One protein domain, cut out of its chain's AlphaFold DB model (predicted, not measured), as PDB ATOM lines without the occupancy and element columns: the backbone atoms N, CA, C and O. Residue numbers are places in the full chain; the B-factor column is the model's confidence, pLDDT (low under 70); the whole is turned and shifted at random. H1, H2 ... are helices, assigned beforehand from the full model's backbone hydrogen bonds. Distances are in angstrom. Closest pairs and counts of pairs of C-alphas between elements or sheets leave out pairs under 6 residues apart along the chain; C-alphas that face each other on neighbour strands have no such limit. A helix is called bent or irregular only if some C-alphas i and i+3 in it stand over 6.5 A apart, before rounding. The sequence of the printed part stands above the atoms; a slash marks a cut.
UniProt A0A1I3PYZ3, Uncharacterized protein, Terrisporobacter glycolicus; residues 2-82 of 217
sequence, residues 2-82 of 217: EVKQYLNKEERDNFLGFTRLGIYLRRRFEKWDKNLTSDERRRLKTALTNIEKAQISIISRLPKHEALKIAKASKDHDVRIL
ATOM      1  N   GLU A   2     150.960 129.738 181.228       53.34
ATOM      2  CA  GLU A   2     149.617 130.161 180.818       53.34
ATOM      3  C   GLU A   2     149.336 129.679 179.393       53.34
ATOM      4  O   GLU A   2     150.203 129.726 178.520       53.34
ATOM      5  N   VAL A   3     148.134 129.152 179.182       64.88
ATOM      6  CA  VAL A   3     147.747 128.466 177.951       64.88
ATOM      7  C   VAL A   3     147.181 129.483 176.955       64.88
ATOM      8  O   VAL A   3     146.309 130.272 177.310       64.88
ATOM      9  N   LYS A   4     147.656 129.452 175.700       71.06
ATOM     10  CA  LYS A   4     147.200 130.334 174.605       71.06
ATOM     11  C   LYS A   4     145.669 130.300 174.485       71.06
ATOM     12  O   LYS A   4     145.078 129.220 174.487       71.06
ATOM     13  N   GLN A   5     145.025 131.457 174.355       73.75
ATOM     14  CA  GLN A   5     143.556 131.571 174.325       73.75
ATOM     15  C   GLN A   5     142.965 131.700 172.912       73.75
ATOM     16  O   GLN A   5     141.774 131.938 172.758       73.75
ATOM     17  N   TYR A   6     143.771 131.535 171.866       73.69
ATOM     18  CA  TYR A   6     143.318 131.577 170.476       73.69
ATOM     19  C   TYR A   6     144.103 130.565 169.634       73.69
ATOM     20  O   TYR A   6     145.153 130.078 170.066       73.69
ATOM     21  N   LEU A   7     143.584 130.240 168.448       78.06
ATOM     22  CA  LEU A   7     144.327 129.519 167.413       78.06
ATOM     23  C   LEU A   7     144.717 130.512 166.319       78.06
ATOM     24  O   LEU A   7     143.863 131.252 165.826       78.06
ATOM     25  N   ASN A   8     145.992 130.540 165.938       81.69
ATOM     26  CA  ASN A   8     146.418 131.255 164.736       81.69
ATOM     27  C   ASN A   8     145.894 130.532 163.476       81.69
ATOM     28  O   ASN A   8     145.260 129.478 163.561       81.69
ATOM     29  N   LYS A   9     146.129 131.109 162.292       78.56
ATOM     30  CA  LYS A   9     145.616 130.555 161.030       78.56
ATOM     31  C   LYS A   9     146.062 129.106 160.816       78.56
ATOM     32  O   LYS A   9     145.221 128.258 160.557       78.56
ATOM     33  N   GLU A  10     147.349 128.824 160.976       82.19
ATOM     34  CA  GLU A  10     147.907 127.492 160.744       82.19
ATOM     35  C   GLU A  10     147.395 126.465 161.765       82.19
ATOM     36  O   GLU A  10     146.940 125.388 161.395       82.19
ATOM     37  N   GLU A  11     147.377 126.816 163.052       85.00
ATOM     38  CA  GLU A  11     146.815 125.987 164.121       85.00
ATOM     39  C   GLU A  11     145.332 125.692 163.876       85.00
ATOM     40  O   GLU A  11     144.874 124.570 164.099       85.00
ATOM     41  N   ARG A  12     144.573 126.688 163.403       84.50
ATOM     42  CA  ARG A  12     143.158 126.541 163.061       84.50
ATOM     43  C   ARG A  12     142.971 125.644 161.842       84.50
ATOM     44  O   ARG A  12     142.132 124.750 161.891       84.50
ATOM     45  N   ASP A  13     143.732 125.859 160.778       85.06
ATOM     46  CA  ASP A  13     143.637 125.075 159.545       85.06
ATOM     47  C   ASP A  13     144.030 123.611 159.817       85.06
ATOM     48  O   ASP A  13     143.308 122.691 159.428       85.06
ATOM     49  N   ASN A  14     145.076 123.384 160.620       87.81
ATOM     50  CA  ASN A  14     145.455 122.063 161.120       87.81
ATOM     51  C   ASN A  14     144.351 121.438 161.981       87.81
ATOM     52  O   ASN A  14     143.993 120.277 161.782       87.81
ATOM     53  N   PHE A  15     143.761 122.195 162.912       88.38
ATOM     54  CA  PHE A  15     142.650 121.721 163.739       88.38
ATOM     55  C   PHE A  15     141.451 121.278 162.886       88.38
ATOM     56  O   PHE A  15     140.879 120.204 163.111       88.38
ATOM     57  N   LEU A  16     141.074 122.081 161.885       87.62
ATOM     58  CA  LEU A  16     139.999 121.763 160.944       87.62
ATOM     59  C   LEU A  16     140.349 120.529 160.103       87.62
ATOM     60  O   LEU A  16     139.510 119.636 159.948       87.62
ATOM     61  N   GLY A  17     141.599 120.436 159.646       87.56
ATOM     62  CA  GLY A  17     142.146 119.273 158.954       87.56
ATOM     63  C   GLY A  17     142.008 117.996 159.781       87.56
ATOM     64  O   GLY A  17     141.409 117.027 159.314       87.56
ATOM     65  N   PHE A  18     142.454 118.002 161.041       86.75
ATOM     66  CA  PHE A  18     142.308 116.862 161.954       86.75
ATOM     67  C   PHE A  18     140.845 116.521 162.247       86.75
ATOM     68  O   PHE A  18     140.491 115.343 162.336       86.75
ATOM     69  N   THR A  19     139.979 117.528 162.371       86.06
ATOM     70  CA  THR A  19     138.534 117.337 162.586       86.06
ATOM     71  C   THR A  19     137.912 116.568 161.432       86.06
ATOM     72  O   THR A  19     137.237 115.553 161.628       86.06
ATOM     73  N   ARG A  20     138.179 117.005 160.201       86.69
ATOM     74  CA  ARG A  20     137.637 116.356 159.008       86.69
ATOM     75  C   ARG A  20     138.306 115.028 158.699       86.69
ATOM     76  O   ARG A  20     137.600 114.097 158.323       86.69
ATOM     77  N   LEU A  21     139.604 114.889 158.956       85.06
ATOM     78  CA  LEU A  21     140.294 113.605 158.876       85.06
ATOM     79  C   LEU A  21     139.686 112.586 159.848       85.06
ATOM     80  O   LEU A  21     139.416 111.459 159.447       85.06
ATOM     81  N   GLY A  22     139.400 112.978 161.092       86.38
ATOM     82  CA  GLY A  22     138.736 112.111 162.069       86.38
ATOM     83  C   GLY A  22     137.361 111.634 161.588       86.38
ATOM     84  O   GLY A  22     137.064 110.440 161.638       86.38
ATOM     85  N   ILE A  23     136.545 112.540 161.036       85.38
ATOM     86  CA  ILE A  23     135.237 112.200 160.444       85.38
ATOM     87  C   ILE A  23     135.400 111.265 159.238       85.38
ATOM     88  O   ILE A  23     134.670 110.278 159.114       85.38
ATOM     89  N   TYR A  24     136.354 111.560 158.356       85.38
ATOM     90  CA  TYR A  24     136.666 110.744 157.188       85.38
ATOM     91  C   TYR A  24     137.066 109.321 157.596       85.38
ATOM     92  O   TYR A  24     136.488 108.348 157.104       85.38
ATOM     93  N   LEU A  25     138.002 109.198 158.540       85.25
ATOM     94  CA  LEU A  25     138.488 107.921 159.052       85.25
ATOM     95  C   LEU A  25     137.380 107.135 159.755       85.25
ATOM     96  O   LEU A  25     137.269 105.939 159.517       85.25
ATOM     97  N   ARG A  26     136.513 107.783 160.544       86.81
ATOM     98  CA  ARG A  26     135.373 107.130 161.213       86.81
ATOM     99  C   ARG A  26     134.407 106.498 160.204       86.81
ATOM    100  O   ARG A  26     134.107 105.313 160.304       86.81
ATOM    101  N   ARG A  27     134.019 107.245 159.163       85.50
ATOM    102  CA  ARG A  27     133.156 106.741 158.073       85.50
ATOM    103  C   ARG A  27     133.788 105.581 157.300       85.50
ATOM    104  O   ARG A  27     133.081 104.717 156.790       85.50
ATOM    105  N   ARG A  28     135.113 105.588 157.127       82.75
ATOM    106  CA  ARG A  28     135.837 104.512 156.430       82.75
ATOM    107  C   ARG A  28     136.039 103.295 157.313       82.75
ATOM    108  O   ARG A  28     135.869 102.191 156.821       82.75
ATOM    109  N   PHE A  29     136.311 103.495 158.595       86.00
ATOM    110  CA  PHE A  29     136.420 102.433 159.584       86.00
ATOM    111  C   PHE A  29     135.143 101.582 159.636       86.00
ATOM    112  O   PHE A  29     135.228 100.364 159.559       86.00
ATOM    113  N   GLU A  30     133.965 102.214 159.647       84.12
ATOM    114  CA  GLU A  30     132.670 101.514 159.576       84.12
ATOM    115  C   GLU A  30     132.515 100.680 158.291       84.12
ATOM    116  O   GLU A  30     131.978  99.576 158.319       84.12
ATOM    117  N   LYS A  31     133.023 101.176 157.156       85.06
ATOM    118  CA  LYS A  31     132.976 100.464 155.866       85.06
ATOM    119  C   LYS A  31     134.012  99.350 155.746       85.06
ATOM    120  O   LYS A  31     133.785  98.378 155.035       85.06
ATOM    121  N   TRP A  32     135.164  99.515 156.385       84.19
ATOM    122  CA  TRP A  32     136.285  98.578 156.342       84.19
ATOM    123  C   TRP A  32     136.230  97.541 157.450       84.19
ATOM    124  O   TRP A  32     137.143  96.730 157.539       84.19
ATOM    125  N   ASP A  33     135.185  97.538 158.278       75.50
ATOM    126  CA  ASP A  33     135.140  96.711 159.478       75.50
ATOM    127  C   ASP A  33     135.439  95.231 159.188       75.50
ATOM    128  O   ASP A  33     136.179  94.600 159.932       75.50
ATOM    129  N   LYS A  34     134.990  94.691 158.047       79.06
ATOM    130  CA  LYS A  34     135.267  93.299 157.637       79.06
ATOM    131  C   LYS A  34     136.624  93.068 156.955       79.06
ATOM    132  O   LYS A  34     137.018  91.920 156.793       79.06
ATOM    133  N   ASN A  35     137.326  94.130 156.570       88.12
ATOM    134  CA  ASN A  35     138.583  94.083 155.814       88.12
ATOM    135  C   ASN A  35     139.816  94.387 156.679       88.12
ATOM    136  O   ASN A  35     140.924  94.440 156.157       88.12
ATOM    137  N   LEU A  36     139.621  94.630 157.977       89.44
ATOM    138  CA  LEU A  36     140.683  94.932 158.930       89.44
ATOM    139  C   LEU A  36     140.911  93.739 159.855       89.44
ATOM    140  O   LEU A  36     139.963  93.124 160.348       89.44
ATOM    141  N   THR A  37     142.174  93.469 160.163       92.38
ATOM    142  CA  THR A  37     142.544  92.578 161.264       92.38
ATOM    143  C   THR A  37     142.104  93.174 162.605       92.38
ATOM    144  O   THR A  37     141.883  94.382 162.750       92.38
ATOM    145  N   SER A  38     141.996  92.330 163.632       90.81
ATOM    146  CA  SER A  38     141.663  92.758 164.997       90.81
ATOM    147  C   SER A  38     142.633  93.822 165.531       90.81
ATOM    148  O   SER A  38     142.209  94.783 166.183       90.81
ATOM    149  N   ASP A  39     143.920  93.692 165.206       93.50
ATOM    150  CA  ASP A  39     144.963  94.626 165.615       93.50
ATOM    151  C   ASP A  39     144.888  95.969 164.883       93.50
ATOM    152  O   ASP A  39     144.964  97.020 165.528       93.50
ATOM    153  N   GLU A  40     144.682  95.969 163.564       89.69
ATOM    154  CA  GLU A  40     144.471  97.199 162.789       89.69
ATOM    155  C   GLU A  40     143.227  97.938 163.274       89.69
ATOM    156  O   GLU A  40     143.260  99.152 163.497       89.69
ATOM    157  N   ARG A  41     142.147  97.192 163.537       90.56
ATOM    158  CA  ARG A  41     140.901  97.737 164.072       90.56
ATOM    159  C   ARG A  41     141.129  98.430 165.418       90.56
ATOM    160  O   ARG A  41     140.666  99.555 165.624       90.56
ATOM    161  N   ARG A  42     141.861  97.784 166.332       92.50
ATOM    162  CA  ARG A  42     142.216  98.343 167.649       92.50
ATOM    163  C   ARG A  42     143.040  99.625 167.515       92.50
ATOM    164  O   ARG A  42     142.729 100.625 168.169       92.50
ATOM    165  N   ARG A  43     144.074  99.618 166.668       91.44
ATOM    166  CA  ARG A  43     144.962 100.776 166.464       91.44
ATOM    167  C   ARG A  43     144.209 101.960 165.854       91.44
ATOM    168  O   ARG A  43     144.333 103.072 166.361       91.44
ATOM    169  N   LEU A  44     143.358 101.722 164.854       89.06
ATOM    170  CA  LEU A  44     142.529 102.762 164.234       89.06
ATOM    171  C   LEU A  44     141.520 103.375 165.215       89.06
ATOM    172  O   LEU A  44     141.404 104.598 165.284       89.06
ATOM    173  N   LYS A  45     140.845 102.557 166.037       90.25
ATOM    174  CA  LYS A  45     139.970 103.062 167.115       90.25
ATOM    175  C   LYS A  45     140.725 103.930 168.117       90.25
ATOM    176  O   LYS A  45     140.225 104.976 168.531       90.25
ATOM    177  N   THR A  46     141.929 103.509 168.491       92.19
ATOM    178  CA  THR A  46     142.777 104.253 169.431       92.19
ATOM    179  C   THR A  46     143.184 105.605 168.841       92.19
ATOM    180  O   THR A  46     143.060 106.627 169.514       92.19
ATOM    181  N   ALA A  47     143.583 105.637 167.567       89.94
ATOM    182  CA  ALA A  47     143.912 106.876 166.866       89.94
ATOM    183  C   ALA A  47     142.718 107.845 166.819       89.94
ATOM    184  O   ALA A  47     142.865 109.007 167.193       89.94
ATOM    185  N   LEU A  48     141.523 107.364 166.451       89.50
ATOM    186  CA  LEU A  48     140.295 108.171 166.447       89.50
ATOM    187  C   LEU A  48     139.975 108.749 167.833       89.50
ATOM    188  O   LEU A  48     139.654 109.929 167.948       89.50
ATOM    189  N   THR A  49     140.117 107.935 168.879       90.00
ATOM    190  CA  THR A  49     139.879 108.353 170.267       90.00
ATOM    191  C   THR A  49     140.850 109.455 170.693       90.00
ATOM    192  O   THR A  49     140.452 110.423 171.336       90.00
ATOM    193  N   ASN A  50     142.130 109.332 170.333       90.56
ATOM    194  CA  ASN A  50     143.139 110.332 170.678       90.56
ATOM    195  C   ASN A  50     142.939 111.645 169.913       90.56
ATOM    196  O   ASN A  50     143.095 112.711 170.504       90.56
ATOM    197  N   ILE A  51     142.536 111.577 168.639       87.44
ATOM    198  CA  ILE A  51     142.158 112.758 167.849       87.44
ATOM    199  C   ILE A  51     140.992 113.495 168.522       87.44
ATOM    200  O   ILE A  51     141.062 114.706 168.722       87.44
ATOM    201  N   GLU A  52     139.951 112.770 168.928       86.19
ATOM    202  CA  GLU A  52     138.773 113.341 169.590       86.19
ATOM    203  C   GLU A  52     139.120 113.970 170.948       86.19
ATOM    204  O   GLU A  52     138.744 115.111 171.220       86.19
ATOM    205  N   LYS A  53     139.923 113.287 171.773       87.44
ATOM    206  CA  LYS A  53     140.404 113.833 173.054       87.44
ATOM    207  C   LYS A  53     141.235 115.103 172.869       87.44
ATOM    208  O   LYS A  53     141.048 116.064 173.615       87.44
ATOM    209  N   ALA A  54     142.128 115.124 171.881       86.94
ATOM    210  CA  ALA A  54     142.926 116.306 171.568       86.94
ATOM    211  C   ALA A  54     142.035 117.480 171.135       86.94
ATOM    212  O   ALA A  54     142.219 118.601 171.608       86.94
ATOM    213  N   GLN A  55     141.026 117.224 170.298       85.75
ATOM    214  CA  GLN A  55     140.089 118.251 169.840       85.75
ATOM    215  C   GLN A  55     139.270 118.847 170.980       85.75
ATOM    216  O   GLN A  55     139.175 120.070 171.084       85.75
ATOM    217  N   ILE A  56     138.725 117.997 171.853       85.81
ATOM    218  CA  ILE A  56     137.966 118.433 173.031       85.81
ATOM    219  C   ILE A  56     138.849 119.293 173.931       85.81
ATOM    220  O   ILE A  56     138.442 120.394 174.286       85.81
ATOM    221  N   SER A  57     140.069 118.835 174.230       85.69
ATOM    222  CA  SER A  57     141.026 119.568 175.069       85.69
ATOM    223  C   SER A  57     141.383 120.943 174.489       85.69
ATOM    224  O   SER A  57     141.443 121.939 175.211       85.69
ATOM    225  N   ILE A  58     141.573 121.031 173.167       85.19
ATOM    226  CA  ILE A  58     141.855 122.300 172.486       85.19
ATOM    227  C   ILE A  58     140.638 123.227 172.508       85.19
ATOM    228  O   ILE A  58     140.808 124.411 172.767       85.19
ATOM    229  N   ILE A  59     139.423 122.730 172.267       84.12
ATOM    230  CA  ILE A  59     138.220 123.574 172.292       84.12
ATOM    231  C   ILE A  59     137.902 124.036 173.719       84.12
ATOM    232  O   ILE A  59     137.556 125.199 173.913       84.12
ATOM    233  N   SER A  60     138.038 123.164 174.722       80.00
ATOM    234  CA  SER A  60     137.641 123.457 176.106       80.00
ATOM    235  C   SER A  60     138.471 124.556 176.765       80.00
ATOM    236  O   SER A  60     137.993 125.200 177.693       80.00
ATOM    237  N   ARG A  61     139.707 124.781 176.300       82.50
ATOM    238  CA  ARG A  61     140.570 125.872 176.785       82.50
ATOM    239  C   ARG A  61     140.316 127.218 176.101       82.50
ATOM    240  O   ARG A  61     140.849 128.227 176.555       82.50
ATOM    241  N   LEU A  62     139.583 127.242 174.987       78.56
ATOM    242  CA  LEU A  62     139.358 128.467 174.223       78.56
ATOM    243  C   LEU A  62     138.192 129.275 174.810       78.56
ATOM    244  O   LEU A  62     137.188 128.701 175.239       78.56
ATOM    245  N   PRO A  63     138.257 130.617 174.765       77.62
ATOM    246  CA  PRO A  63     137.112 131.471 175.033       77.62
ATOM    247  C   PRO A  63     135.933 131.121 174.118       77.62
ATOM    248  O   PRO A  63     136.106 130.794 172.941       77.62
ATOM    249  N   LYS A  64     134.706 131.274 174.634       76.00
ATOM    250  CA  LYS A  64     133.463 130.890 173.940       76.00
ATOM    251  C   LYS A  64     133.356 131.444 172.513       76.00
ATOM    252  O   LYS A  64     132.865 130.753 171.624       76.00
ATOM    253  N   HIS A  65     133.818 132.672 172.277       74.19
ATOM    254  CA  HIS A  65     133.757 133.298 170.955       74.19
ATOM    255  C   HIS A  65     134.697 132.633 169.932       74.19
ATOM    256  O   HIS A  65     134.283 132.411 168.796       74.19
ATOM    257  N   GLU A  66     135.918 132.254 170.327       75.50
ATOM    258  CA  GLU A  66     136.864 131.531 169.463       75.50
ATOM    259  C   GLU A  66     136.389 130.100 169.190       75.50
ATOM    260  O   GLU A  66     136.376 129.652 168.042       75.50
ATOM    261  N   ALA A  67     135.881 129.409 170.215       77.00
ATOM    262  CA  ALA A  67     135.288 128.082 170.053       77.00
ATOM    263  C   ALA A  67     134.117 128.088 169.047       77.00
ATOM    264  O   ALA A  67     134.013 127.201 168.198       77.00
ATOM    265  N   LEU A  68     133.262 129.119 169.083       75.00
ATOM    266  CA  LEU A  68     132.157 129.280 168.132       75.00
ATOM    267  C   LEU A  68     132.633 129.540 166.696       75.00
ATOM    268  O   LEU A  68     132.011 129.033 165.760       75.00
ATOM    269  N   LYS A  69     133.724 130.295 166.496       77.00
ATOM    270  CA  LYS A  69     134.322 130.491 165.162       77.00
ATOM    271  C   LYS A  69     134.789 129.160 164.576       77.00
ATOM    272  O   LYS A  69     134.472 128.855 163.429       77.00
ATOM    273  N   ILE A  70     135.476 128.347 165.381       81.75
ATOM    274  CA  ILE A  70     135.950 127.017 164.975       81.75
ATOM    275  C   ILE A  70     134.770 126.093 164.662       81.75
ATOM    276  O   ILE A  70     134.790 125.409 163.644       81.75
ATOM    277  N   ALA A  71     133.722 126.101 165.488       76.25
ATOM    278  CA  ALA A  71     132.533 125.276 165.274       76.25
ATOM    279  C   ALA A  71     131.742 125.651 164.008       76.25
ATOM    280  O   ALA A  71     131.096 124.791 163.410       76.25
ATOM    281  N   LYS A  72     131.765 126.925 163.598       78.12
ATOM    282  CA  LYS A  72     131.211 127.351 162.305       78.12
ATOM    283  C   LYS A  72     132.102 126.879 161.160       78.12
ATOM    284  O   LYS A  72     131.631 126.154 160.292       78.12
ATOM    285  N   ALA A  73     133.397 127.185 161.223       79.81
ATOM    286  CA  ALA A  73     134.349 126.786 160.191       79.81
ATOM    287  C   ALA A  73     134.378 125.260 159.984       79.81
ATOM    288  O   ALA A  73     134.448 124.786 158.854       79.81
ATOM    289  N   SER A  74     134.239 124.469 161.049       78.69
ATOM    290  CA  SER A  74     134.217 123.010 160.950       78.69
ATOM    291  C   SER A  74     133.011 122.457 160.199       78.69
ATOM    292  O   SER A  74     133.084 121.311 159.778       78.69
ATOM    293  N   LYS A  75     131.930 123.224 159.998       75.75
ATOM    294  CA  LYS A  75     130.789 122.825 159.157       75.75
ATOM    295  C   LYS A  75     131.042 123.087 157.675       75.75
ATOM    296  O   LYS A  75     130.623 122.271 156.857       75.75
ATOM    297  N   ASP A  76     131.779 124.148 157.366       78.56
ATOM    298  CA  ASP A  76     131.937 124.668 156.003       78.56
ATOM    299  C   ASP A  76     133.143 124.077 155.252       78.56
ATOM    300  O   ASP A  76     133.217 124.161 154.030       78.56
ATOM    301  N   HIS A  77     134.088 123.455 155.960       77.38
ATOM    302  CA  HIS A  77     135.294 122.871 155.357       77.38
ATOM    303  C   HIS A  77     135.148 121.361 155.175       77.38
ATOM    304  O   HIS A  77     134.432 120.726 155.938       77.38
ATOM    305  N   ASP A  78     135.855 120.759 154.222       77.56
ATOM    306  CA  ASP A  78     135.928 119.304 154.031       77.56
ATOM    307  C   ASP A  78     137.351 118.903 153.620       77.56
ATOM    308  O   ASP A  78     138.088 119.717 153.064       77.56
ATOM    309  N   VAL A  79     137.749 117.659 153.893       77.75
ATOM    310  CA  VAL A  79     139.060 117.127 153.486       77.75
ATOM    311  C   VAL A  79     138.850 116.140 152.350       77.75
ATOM    312  O   VAL A  79     138.189 115.112 152.511       77.75
ATOM    313  N   ARG A  80     139.434 116.449 151.189       81.00
ATOM    314  CA  ARG A  80     139.377 115.606 149.993       81.00
ATOM    315  C   ARG A  80     140.777 115.219 149.548       81.00
ATOM    316  O   ARG A  80     141.694 116.031 149.583       81.00
ATOM    317  N   ILE A  81     140.915 113.971 149.112       81.44
ATOM    318  CA  ILE A  81     142.154 113.467 148.525       81.44
ATOM    319  C   ILE A  81     142.184 113.913 147.065       81.44
ATOM    320  O   ILE A  81     141.247 113.644 146.312       81.44
ATOM    321  N   LEU A  82     143.254 114.600 146.686       84.69
ATOM    322  CA  LEU A  82     143.505 115.089 145.336       84.69
ATOM    323  C   LEU A  82     144.894 114.628 144.893       84.69
ATOM    324  O   LEU A  82     145.764 114.371 145.727       84.69
TER     325      LEU A  82
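This is residues 2 to 82 of the 217 residues of an uncharacterized protein of Terrisporobacter glycolicus (UniProt A0A1I3PYZ3). Picture a long helical hairpin, H1 and H2 side by side and joined by a tight link at one end, with the shorter helix H3 at the other end, where it folds back from the end of H2 and packs slantwise on the first part of H1. Short stretches without a named element, residues 2 to 8 and 77 to 82, begin and end the printed part. The printed part has 81 residues with three named helices, in the order H1, H2, H3, and no named strand; the class is all helix. The whole is loose, with a radius of gyration of the C-alphas of 14.6 A, and the C-alphas span 42 by 30 by 17 A along the three main axes.

Start at Glu 2 and go on to C-alpha 9 at (145.616, 130.555, 161.030), where H1 begins; it takes residues 9 to 35 and measures 37.5 A from first to last C-alpha. Near residue 29 you will find a kink of 42 degrees, and H1 is irregular, with C-alphas 31 and 34 being 7.7 A apart. Next find C-alpha 38 at (141.663, 92.758, 164.997), from which H2 runs through residues 38 to 60 over 32.9 A. H3 follows with residues 64 to 76, 19.0 A long, and ends at C-alpha 76 at (131.937, 124.668, 156.003).

Look first at H1 and H2, a helical hairpin: they touch, with the closest C-alphas, those of Gly 22 and Leu 48, 6.1 A apart. They run opposite ways at a shallow tilt of 29 degrees. Then look at H3, whose residues 70 to 74 alone touch H1, at residues 12 to 20 alone; the closest C-alphas, those of Leu 16 and Ser 74, are 5.9 A apart. H1 and H3 run the same way at a steep tilt of 51 degrees. H2 and H3 are close but not clearly touching, with the closest C-alphas, those of Ile 59 and Ala 67, 5.8 A apart. They run opposite ways at a steep tilt of 45 degrees. Along the backbones, every O i to N i+4 pair of H2 is within hydrogen-bond range, against 20 of 23 in H1 and 7 of 9 in H3.

The two C-alphas farthest apart are those of Glu 2 and Lys 34, at 45.8 A. The printed part has no cut from residue 2 to residue 82. The links H1 to H2 and H2 to H3 are tight, with 2 and 3 residues between the helices. The mean pLDDT of the printed part of this model is 83.0, and residues 2 to 3 are under 70.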